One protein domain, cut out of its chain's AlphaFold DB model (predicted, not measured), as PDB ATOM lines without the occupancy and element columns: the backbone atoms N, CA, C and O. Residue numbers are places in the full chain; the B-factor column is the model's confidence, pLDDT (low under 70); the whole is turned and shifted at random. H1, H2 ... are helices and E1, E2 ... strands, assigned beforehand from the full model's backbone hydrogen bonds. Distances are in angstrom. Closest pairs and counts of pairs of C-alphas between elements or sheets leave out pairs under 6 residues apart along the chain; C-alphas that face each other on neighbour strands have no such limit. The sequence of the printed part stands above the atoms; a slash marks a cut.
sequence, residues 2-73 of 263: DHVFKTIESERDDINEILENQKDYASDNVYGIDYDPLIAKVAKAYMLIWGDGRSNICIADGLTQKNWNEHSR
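Overview. This is residues 2 to 73 of the 263 residues of the protein "Type I restriction-modification system methyltransferase subunit" of Corynebacterium callunae DSM 20147 (UniProt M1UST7). This is a loose rod with a helical hairpin, H1 and H2, at one end, and at the other a small ribbon of two parallel strands, E1 and E2, with helix H3 packed along it. H2 leads the chain from the hairpin to E1, and after E2 residues 60 to 69 make a loop that brings the short H4 back to E2. The printed part has 72 residues, with four named helices and two named strands in the order H1 H2 E1 H3 E2 H4; the class is mostly helix. The whole is loose, with a radius of gyration of the C-alphas of 14.3 A, and spans 46 by 20 by 18 A.

Arrangement. Start with H1, residues 2 to 10, and H2, residues 15 to 29, which form a helical hairpin: they run opposite ways at a steep tilt of 39 degrees. H2 touches H1 with residues 18 to 22 alone, and the closest C-alphas, those of Glu 9 and Ile 18, are 5.9 A apart. Go on to E1, residues 31 to 34, whose parallel neighbour is E2, residues 56 to 59, at 15 degrees. Look there for N 58 and O 32, 2.8 A apart, and N 34 and O 58, 3.1 A apart, both within hydrogen-bond range. Between these strands comes H3, residues 37 to 49; E1, H3 and E2 make a strand-helix-strand unit, two parallel neighbour strands with a helix between, and its crossover is right-handed. The closest C-alphas of H3 and E2 are those of Pro 37 and Ile 59, 5.7 A apart. H3 is apart from H1 and from H2. At H4, residues 70 to 73, the C-alpha of Ser 72 comes 5.5 A from that of Cys 58 in E2, the closest pair of the two. In H1, H2 and H3 every O i to N i+4 pair is within hydrogen-bond range; H4 is too short for such a pair.

Along the chain. Find C-alpha 2 at (150.524, 111.799, 107.497), where H1 begins; it is 12.0 A long. H2 runs 20.9 A to C-alpha 29 at (137.360, 110.287, 103.152). E1 measures 10.5 A, H3 18.5 A and E2 9.9 A. H4, 5.0 A long, ends at C-alpha 73 at (123.446, 118.326, 104.525).

Size, cuts and confidence. The two C-alphas farthest apart, those of Asp 13 and Lys 66, are 46.0 A apart. The printed part has no cut, and no link is long. The mean pLDDT of the printed part is 91.3, and residue 53 alone is under 70.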
ATOM      1  N   ASP A   2     149.088 112.087 107.743       84.38
ATOM      2  CA  ASP A   2     150.524 111.799 107.497       84.38
ATOM      3  C   ASP A   2     150.822 110.354 107.050       84.38
ATOM      4  O   ASP A   2     151.452 110.154 106.021       84.38
ATOM      5  N   HIS A   3     150.300 109.345 107.760       86.56
ATOM      6  CA  HIS A   3     150.465 107.944 107.352       86.56
ATOM      7  C   HIS A   3     149.923 107.668 105.940       86.56
ATOM      8  O   HIS A   3     150.630 107.093 105.128       86.56
ATOM      9  N   VAL A   4     148.704 108.127 105.633       88.56
ATOM     10  CA  VAL A   4     148.077 107.941 104.313       88.56
ATOM     11  C   VAL A   4     148.865 108.666 103.225       88.56
ATOM     12  O   VAL A   4     149.087 108.108 102.162       88.56
ATOM     13  N   PHE A   5     149.314 109.892 103.491       89.62
ATOM     14  CA  PHE A   5     150.065 110.690 102.524       89.62
ATOM     15  C   PHE A   5     151.420 110.056 102.218       89.62
ATOM     16  O   PHE A   5     151.760 109.932 101.048       89.62
ATOM     17  N   LYS A   6     152.120 109.543 103.238       91.25
ATOM     18  CA  LYS A   6     153.346 108.754 103.060       91.25
ATOM     19  C   LYS A   6     153.106 107.468 102.279       91.25
ATOM     20  O   LYS A   6     153.944 107.100 101.467       91.25
ATOM     21  N   THR A   7     151.978 106.792 102.502       91.75
ATOM     22  CA  THR A   7     151.604 105.619 101.702       91.75
ATOM     23  C   THR A   7     151.402 106.011 100.237       91.75
ATOM     24  O   THR A   7     152.024 105.412  99.366       91.75
ATOM     25  N   ILE A   8     150.631 107.072  99.963       90.12
ATOM     26  CA  ILE A   8     150.410 107.589  98.603       90.12
ATOM     27  C   ILE A   8     151.737 107.954  97.923       90.12
ATOM     28  O   ILE A   8     151.941 107.583  96.769       90.12
ATOM     29  N   GLU A   9     152.623 108.650  98.641       91.94
ATOM     30  CA  GLU A   9     153.967 109.034  98.187       91.94
ATOM     31  C   GLU A   9     154.861 107.820  97.917       91.94
ATOM     32  O   GLU A   9     155.654 107.844  96.988       91.94
ATOM     33  N   SER A  10     154.743 106.750  98.707       93.06
ATOM     34  CA  SER A  10     155.559 105.544  98.523       93.06
ATOM     35  C   SER A  10     155.134 104.677  97.335       93.06
ATOM     36  O   SER A  10     155.900 103.823  96.895       93.06
ATOM     37  N   GLU A  11     153.916 104.874  96.833       93.12
ATOM     38  CA  GLU A  11     153.314 104.074  95.762       93.12
ATOM     39  C   GLU A  11     153.394 104.748  94.384       93.12
ATOM     40  O   GLU A  11     152.963 104.154  93.394       93.12
ATOM     41  N   ARG A  12     153.873 105.997  94.308       90.94
ATOM     42  CA  ARG A  12     153.814 106.834  93.100       90.94
ATOM     43  C   ARG A  12     155.099 107.635  92.935       90.94
ATOM     44  O   ARG A  12     155.662 108.112  93.911       90.94
ATOM     45  N   ASP A  13     155.498 107.847  91.685       90.75
ATOM     46  CA  ASP A  13     156.720 108.589  91.351       90.75
ATOM     47  C   ASP A  13     156.437 110.012  90.832       90.75
ATOM     48  O   ASP A  13     157.299 110.890  90.919       90.75
ATOM     49  N   ASP A  14     155.238 110.272  90.291       95.31
ATOM     50  CA  ASP A  14     154.868 111.591  89.768       95.31
ATOM     51  C   ASP A  14     154.296 112.501  90.862       95.31
ATOM     52  O   ASP A  14     153.295 112.199  91.516       95.31
ATOM     53  N   ILE A  15     154.913 113.672  91.031       91.88
ATOM     54  CA  ILE A  15     154.533 114.628  92.073       91.88
ATOM     55  C   ILE A  15     153.121 115.193  91.884       91.88
ATOM     56  O   ILE A  15     152.436 115.461  92.871       91.88
ATOM     57  N   ASN A  16     152.657 115.375  90.645       91.75
ATOM     58  CA  ASN A  16     151.316 115.905  90.409       91.75
ATOM     59  C   ASN A  16     150.263 114.845  90.731       91.75
ATOM     60  O   ASN A  16     149.245 115.166  91.344       91.75
ATOM     61  N   GLU A  17     150.530 113.588  90.378       92.31
ATOM     62  CA  GLU A  17     149.673 112.455  90.709       92.31
ATOM     63  C   GLU A  17     149.565 112.248  92.225       92.31
ATOM     64  O   GLU A  17     148.455 112.077  92.737       92.31
ATOM     65  N   ILE A  18     150.684 112.324  92.954       90.94
ATOM     66  CA  ILE A  18     150.701 112.273  94.425       90.94
ATOM     67  C   ILE A  18     149.808 113.373  95.000       90.94
ATOM     68  O   ILE A  18     148.911 113.087  95.794       90.94
ATOM     69  N   LEU A  19     150.031 114.624  94.587       89.38
ATOM     70  CA  LEU A  19     149.296 115.772  95.118       89.38
ATOM     71  C   LEU A  19     147.798 115.695  94.812       89.38
ATOM     72  O   LEU A  19     146.991 116.086  95.652       89.38
ATOM     73  N   GLU A  20     147.403 115.212  93.633       90.19
ATOM     74  CA  GLU A  20     145.983 115.071  93.311       90.19
ATOM     75  C   GLU A  20     145.342 113.911  94.082       90.19
ATOM     76  O   GLU A  20     144.289 114.106  94.685       90.19
ATOM     77  N   ASN A  21     146.023 112.765  94.221       90.56
ATOM     78  CA  ASN A  21     145.534 111.653  95.049       90.56
ATOM     79  C   ASN A  21     145.375 112.052  96.525       90.56
ATOM     80  O   ASN A  21     144.413 111.646  97.176       90.56
ATOM     81  N   GLN A  22     146.292 112.857  97.069       90.12
ATOM     82  CA  GLN A  22     146.185 113.372  98.437       90.12
ATOM     83  C   GLN A  22     144.929 114.241  98.621       90.12
ATOM     84  O   GLN A  22     144.215 114.092  99.620       90.12
ATOM     85  N   LYS A  23     144.624 115.109  97.646       89.25
ATOM     86  CA  LYS A  23     143.415 115.947  97.652       89.25
ATOM     87  C   LYS A  23     142.140 115.132  97.473       89.25
ATOM     88  O   LYS A  23     141.154 115.421  98.148       89.25
ATOM     89  N   ASP A  24     142.144 114.142  96.586       91.31
ATOM     90  CA  ASP A  24     140.988 113.276  96.336       91.31
ATOM     91  C   ASP A  24     140.691 112.420  97.565       91.31
ATOM     92  O   ASP A  24     139.566 112.416  98.065       91.31
ATOM     93  N   TYR A  25     141.724 111.821  98.170       91.50
ATOM     94  CA  TYR A  25     141.571 111.099  99.428       91.50
ATOM     95  C   TYR A  25     140.945 111.988 100.507       91.50
ATOM     96  O   TYR A  25     140.016 111.564 101.198       91.50
ATOM     97  N   ALA A  26     141.431 113.220 100.659       91.06
ATOM     98  CA  ALA A  26     140.878 114.145 101.634       91.06
ATOM     99  C   ALA A  26     139.423 114.543 101.337       91.06
ATOM    100  O   ALA A  26     138.592 114.560 102.248       91.06
ATOM    101  N   SER A  27     139.114 114.821 100.068       90.50
ATOM    102  CA  SER A  27     137.770 115.151  99.585       90.50
ATOM    103  C   SER A  27     136.770 114.022  99.826       90.50
ATOM    104  O   SER A  27     135.615 114.287 100.153       90.50
ATOM    105  N   ASP A  28     137.202 112.770  99.712       91.69
ATOM    106  CA  ASP A  28     136.280 111.635  99.723       91.69
ATOM    107  C   ASP A  28     136.188 110.952 101.091       91.69
ATOM    108  O   ASP A  28     135.172 110.328 101.407       91.69
ATOM    109  N   ASN A  29     137.221 111.088 101.932       93.06
ATOM    110  CA  ASN A  29     137.360 110.287 103.152       93.06
ATOM    111  C   ASN A  29     137.482 111.108 104.440       93.06
ATOM    112  O   ASN A  29     137.319 110.552 105.528       93.06
ATOM    113  N   VAL A  30     137.762 112.416 104.368       94.12
ATOM    114  CA  VAL A  30     138.018 113.234 105.566       94.12
ATOM    115  C   VAL A  30     136.890 114.224 105.804       94.12
ATOM    116  O   VAL A  30     136.605 115.096 104.982       94.12
ATOM    117  N   TYR A  31     136.260 114.099 106.970       95.75
ATOM    118  CA  TYR A  31     135.108 114.894 107.381       95.75
ATOM    119  C   TYR A  31     135.327 115.478 108.772       95.75
ATOM    120  O   TYR A  31     135.979 114.875 109.624       95.75
ATOM    121  N   GLY A  32     134.762 116.660 109.005       95.62
ATOM    122  CA  GLY A  32     134.829 117.329 110.297       95.62
ATOM    123  C   GLY A  32     133.575 118.145 110.553       95.62
ATOM    124  O   GLY A  32     132.961 118.661 109.624       95.62
ATOM    125  N   ILE A  33     133.191 118.271 111.818       96.19
ATOM    126  CA  ILE A  33     132.057 119.091 112.238       96.19
ATOM    127  C   ILE A  33     132.518 119.929 113.419       96.19
ATOM    128  O   ILE A  33     132.995 119.379 114.409       96.19
ATOM    129  N   ASP A  34     132.335 121.239 113.325       95.81
ATOM    130  CA  ASP A  34     132.409 122.124 114.481       95.81
ATOM    131  C   ASP A  34     131.248 123.119 114.426       95.81
ATOM    132  O   ASP A  34     130.856 123.580 113.352       95.81
ATOM    133  N   TYR A  35     130.673 123.431 115.583       93.81
ATOM    134  CA  TYR A  35     129.583 124.397 115.668       93.81
ATOM    135  C   TYR A  35     130.103 125.833 115.544       93.81
ATOM    136  O   TYR A  35     129.396 126.698 115.025       93.81
ATOM    137  N   ASP A  36     131.326 126.100 116.013       95.19
ATOM    138  CA  ASP A  36     131.910 127.434 116.008       95.19
ATOM    139  C   ASP A  36     132.496 127.766 114.617       95.19
ATOM    140  O   ASP A  36     133.446 127.116 114.160       95.19
ATOM    141  N   PRO A  37     131.980 128.802 113.923       94.69
ATOM    142  CA  PRO A  37     132.466 129.178 112.600       94.69
ATOM    143  C   PRO A  37     133.950 129.557 112.564       94.69
ATOM    144  O   PRO A  37     134.597 129.349 111.537       94.69
ATOM    145  N   LEU A  38     134.490 130.148 113.635       96.25
ATOM    146  CA  LEU A  38     135.899 130.521 113.721       96.25
ATOM    147  C   LEU A  38     136.762 129.267 113.833       96.25
ATOM    148  O   LEU A  38     137.715 129.125 113.069       96.25
ATOM    149  N   ILE A  39     136.402 128.340 114.724       95.38
ATOM    150  CA  ILE A  39     137.157 127.095 114.922       95.38
ATOM    151  C   ILE A  39     137.138 126.241 113.653       95.38
ATOM    152  O   ILE A  39     138.193 125.808 113.193       95.38
ATOM    153  N   ALA A  40     135.979 126.095 113.009       93.75
ATOM    154  CA  ALA A  40     135.870 125.391 111.734       93.75
ATOM    155  C   ALA A  40     136.728 126.033 110.628       93.75
ATOM    156  O   ALA A  40     137.366 125.329 109.845       93.75
ATOM    157  N   LYS A  41     136.775 127.371 110.545       93.19
ATOM    158  CA  LYS A  41     137.619 128.087 109.570       93.19
ATOM    159  C   LYS A  41     139.108 127.924 109.866       93.19
ATOM    160  O   LYS A  41     139.880 127.730 108.929       93.19
ATOM    161  N   VAL A  42     139.508 127.962 111.137       94.88
ATOM    162  CA  VAL A  42     140.892 127.696 111.557       94.88
ATOM    163  C   VAL A  42     141.287 126.265 111.202       94.88
ATOM    164  O   VAL A  42     142.352 126.063 110.626       94.88
ATOM    165  N   ALA A  43     140.416 125.286 111.453       93.62
ATOM    166  CA  ALA A  43     140.648 123.899 111.060       93.62
ATOM    167  C   ALA A  43     140.820 123.766 109.537       93.62
ATOM    168  O   ALA A  43     141.788 123.162 109.088       93.62
ATOM    169  N   LYS A  44     139.958 124.403 108.731       92.12
ATOM    170  CA  LYS A  44     140.104 124.432 107.261       92.12
ATOM    171  C   LYS A  44     141.431 125.035 106.812       92.12
ATOM    172  O   LYS A  44     142.105 124.455 105.968       92.12
ATOM    173  N   ALA A  45     141.815 126.179 107.379       92.88
ATOM    174  CA  ALA A  45     143.090 126.824 107.072       92.88
ATOM    175  C   ALA A  45     144.280 125.926 107.444       92.88
ATOM    176  O   ALA A  45     145.239 125.827 106.685       92.88
ATOM    177  N   TYR A  46     144.194 125.225 108.574       91.31
ATOM    178  CA  TYR A  46     145.212 124.270 108.992       91.31
ATOM    179  C   TYR A  46     145.329 123.094 108.013       91.31
ATOM    180  O   TYR A  46     146.431 122.772 107.584       91.31
ATOM    181  N   MET A  47     144.207 122.504 107.587       89.06
ATOM    182  CA  MET A  47     144.214 121.417 106.598       89.06
ATOM    183  C   MET A  47     144.748 121.873 105.231       89.06
ATOM    184  O   MET A  47     145.469 121.125 104.578       89.06
ATOM    185  N   LEU A  48     144.468 123.114 104.814       87.69
ATOM    186  CA  LEU A  48     145.054 123.708 103.604       87.69
ATOM    187  C   LEU A  48     146.585 123.781 103.678       87.69
ATOM    188  O   LEU A  48     147.254 123.430 102.711       87.69
ATOM    189  N   ILE A  49     147.143 124.191 104.823       88.25
ATOM    190  CA  ILE A  49     148.601 124.235 105.039       88.25
ATOM    191  C   ILE A  49     149.214 122.830 104.954       88.25
ATOM    192  O   ILE A  49     150.325 122.673 104.457       88.25
ATOM    193  N   TRP A  50     148.480 121.809 105.397       82.00
ATOM    194  CA  TRP A  50     148.888 120.403 105.329       82.00
ATOM    195  C   TRP A  50     148.689 119.744 103.954       82.00
ATOM    196  O   TRP A  50     148.908 118.542 103.834       82.00
ATOM    197  N   GLY A  51     148.286 120.491 102.921       77.56
ATOM    198  CA  GLY A  51     148.177 119.986 101.545       77.56
ATOM    199  C   GLY A  51     146.879 119.239 101.218       77.56
ATOM    200  O   GLY A  51     146.675 118.853 100.074       77.56
ATOM    201  N   ASP A  52     145.975 119.085 102.185       78.31
ATOM    202  CA  ASP A  52     144.668 118.446 101.997       78.31
ATOM    203  C   ASP A  52     143.750 119.325 101.122       78.31
ATOM    204  O   ASP A  52     143.252 118.899 100.083       78.31
ATOM    205  N   GLY A  53     143.529 120.570 101.556       69.38
ATOM    206  CA  GLY A  53     142.734 121.605 100.887       69.38
ATOM    207  C   GLY A  53     141.272 121.308 100.510       69.38
ATOM    208  O   GLY A  53     140.571 122.246 100.120       69.38
ATOM    209  N   ARG A  54     140.780 120.071 100.640       83.19
ATOM    210  CA  ARG A  54     139.438 119.634 100.202       83.19
ATOM    211  C   ARG A  54     138.612 118.942 101.295       83.19
ATOM    212  O   ARG A  54     137.448 118.629 101.058       83.19
ATOM    213  N   SER A  55     139.167 118.783 102.496       83.19
ATOM    214  CA  SER A  55     138.522 118.249 103.698       83.19
ATOM    215  C   SER A  55     137.102 118.785 103.908       83.19
ATOM    216  O   SER A  55     136.858 119.999 103.923       83.19
ATOM    217  N   ASN A  56     136.162 117.877 104.169       91.56
ATOM    218  CA  ASN A  56     134.733 118.144 104.342       91.56
ATOM    219  C   ASN A  56     134.402 118.734 105.725       91.56
ATOM    220  O   ASN A  56     133.574 118.198 106.461       91.56
ATOM    221  N   ILE A  57     135.071 119.818 106.123       94.25
ATOM    222  CA  ILE A  57     134.814 120.461 107.417       94.25
ATOM    223  C   ILE A  57     133.534 121.309 107.321       94.25
ATOM    224  O   ILE A  57     133.461 122.294 106.580       94.25
ATOM    225  N   CYS A  58     132.524 120.954 108.103       95.31
ATOM    226  CA  CYS A  58     131.219 121.603 108.148       95.31
ATOM    227  C   CYS A  58     131.083 122.486 109.395       95.31
ATOM    228  O   CYS A  58     131.508 122.113 110.487       95.31
ATOM    229  N   ILE A  59     130.456 123.655 109.219       95.50
ATOM    230  CA  ILE A  59     130.012 124.509 110.328       95.50
ATOM    231  C   ILE A  59     128.592 124.067 110.671       95.50
ATOM    232  O   ILE A  59     127.654 124.431 109.959       95.50
ATOM    233  N   ALA A  60     128.445 123.228 111.692       95.62
ATOM    234  CA  ALA A  60     127.188 122.548 111.982       95.62
ATOM    235  C   ALA A  60     127.094 122.101 113.451       95.62
ATOM    236  O   ALA A  60     128.099 121.843 114.110       95.62
ATOM    237  N   ASP A  61     125.868 121.981 113.968       95.00
ATOM    238  CA  ASP A  61     125.628 121.391 115.289       95.00
ATOM    239  C   ASP A  61     125.809 119.869 115.215       95.00
ATOM    240  O   ASP A  61     125.138 119.187 114.438       95.00
ATOM    241  N   GLY A  62     126.721 119.330 116.026       94.88
ATOM    242  CA  GLY A  62     127.010 117.900 116.051       94.88
ATOM    243  C   GLY A  62     125.868 117.034 116.595       94.88
ATOM    244  O   GLY A  62     125.824 115.851 116.270       94.88
ATOM    245  N   LEU A  63     124.939 117.588 117.384       95.75
ATOM    246  CA  LEU A  63     123.852 116.845 118.034       95.75
ATOM    247  C   LEU A  63     122.511 116.923 117.291       95.75
ATOM    248  O   LEU A  63     121.626 116.121 117.579       95.75
ATOM    249  N   THR A  64     122.327 117.859 116.354       93.88
ATOM    250  CA  THR A  64     121.065 118.001 115.607       93.88
ATOM    251  C   THR A  64     121.264 118.589 114.216       93.88
ATOM    252  O   THR A  64     122.051 119.511 114.029       93.88
ATOM    253  N   GLN A  65     120.498 118.095 113.240       92.75
ATOM    254  CA  GLN A  65     120.551 118.550 111.846       92.75
ATOM    255  C   GLN A  65     119.628 119.739 111.546       92.75
ATOM    256  O   GLN A  65     119.591 120.215 110.412       92.75
ATOM    257  N   LYS A  66     118.870 120.221 112.543       89.69
ATOM    258  CA  LYS A  66     117.802 121.219 112.362       89.69
ATOM    259  C   LYS A  66     118.256 122.470 111.607       89.69
ATOM    260  O   LYS A  66     117.563 122.933 110.710       89.69
ATOM    261  N   ASN A  67     119.421 122.997 111.977       90.25
ATOM    262  CA  ASN A  67     119.947 124.258 111.450       90.25
ATOM    263  C   ASN A  67     121.111 124.040 110.472       90.25
ATOM    264  O   ASN A  67     121.922 124.940 110.265       90.25
ATOM    265  N   TRP A  68     121.249 122.835 109.915       95.00
ATOM    266  CA  TRP A  68     122.300 122.566 108.941       95.00
ATOM    267  C   TRP A  68     121.991 123.275 107.625       95.00
ATOM    268  O   TRP A  68     120.899 123.138 107.075       95.00
ATOM    269  N   ASN A  69     122.979 124.004 107.109       93.62
ATOM    270  CA  ASN A  69     122.932 124.540 105.753       93.62
ATOM    271  C   ASN A  69     123.039 123.414 104.709       93.62
ATOM    272  O   ASN A  69     123.478 122.307 105.025       93.62
ATOM    273  N   GLU A  70     122.666 123.717 103.465       93.75
ATOM    274  CA  GLU A  70     122.720 122.792 102.322       93.75
ATOM    275  C   GLU A  70     124.087 122.106 102.210       93.75
ATOM    276  O   GLU A  70     124.171 120.886 102.231       93.75
ATOM    277  N   HIS A  71     125.170 122.882 102.310       91.81
ATOM    278  CA  HIS A  71     126.537 122.362 102.283       91.81
ATOM    279  C   HIS A  71     126.822 121.258 103.317       91.81
ATOM    280  O   HIS A  71     127.537 120.302 103.028       91.81
ATOM    281  N   SER A  72     126.312 121.393 104.543       94.75
ATOM    282  CA  SER A  72     126.508 120.379 105.589       94.75
ATOM    283  C   SER A  72     125.608 119.173 105.359       94.75
ATOM    284  O   SER A  72     126.025 118.047 105.611       94.75
ATOM    285  N   ARG A  73     124.391 119.396 104.854       94.94
ATOM    286  CA  ARG A  73     123.446 118.326 104.525       94.94
ATOM    287  C   ARG A  73     123.987 117.450 103.396       94.94
ATOM    288  O   ARG A  73     124.043 116.245 103.585       94.94
TER     289      ARG A  73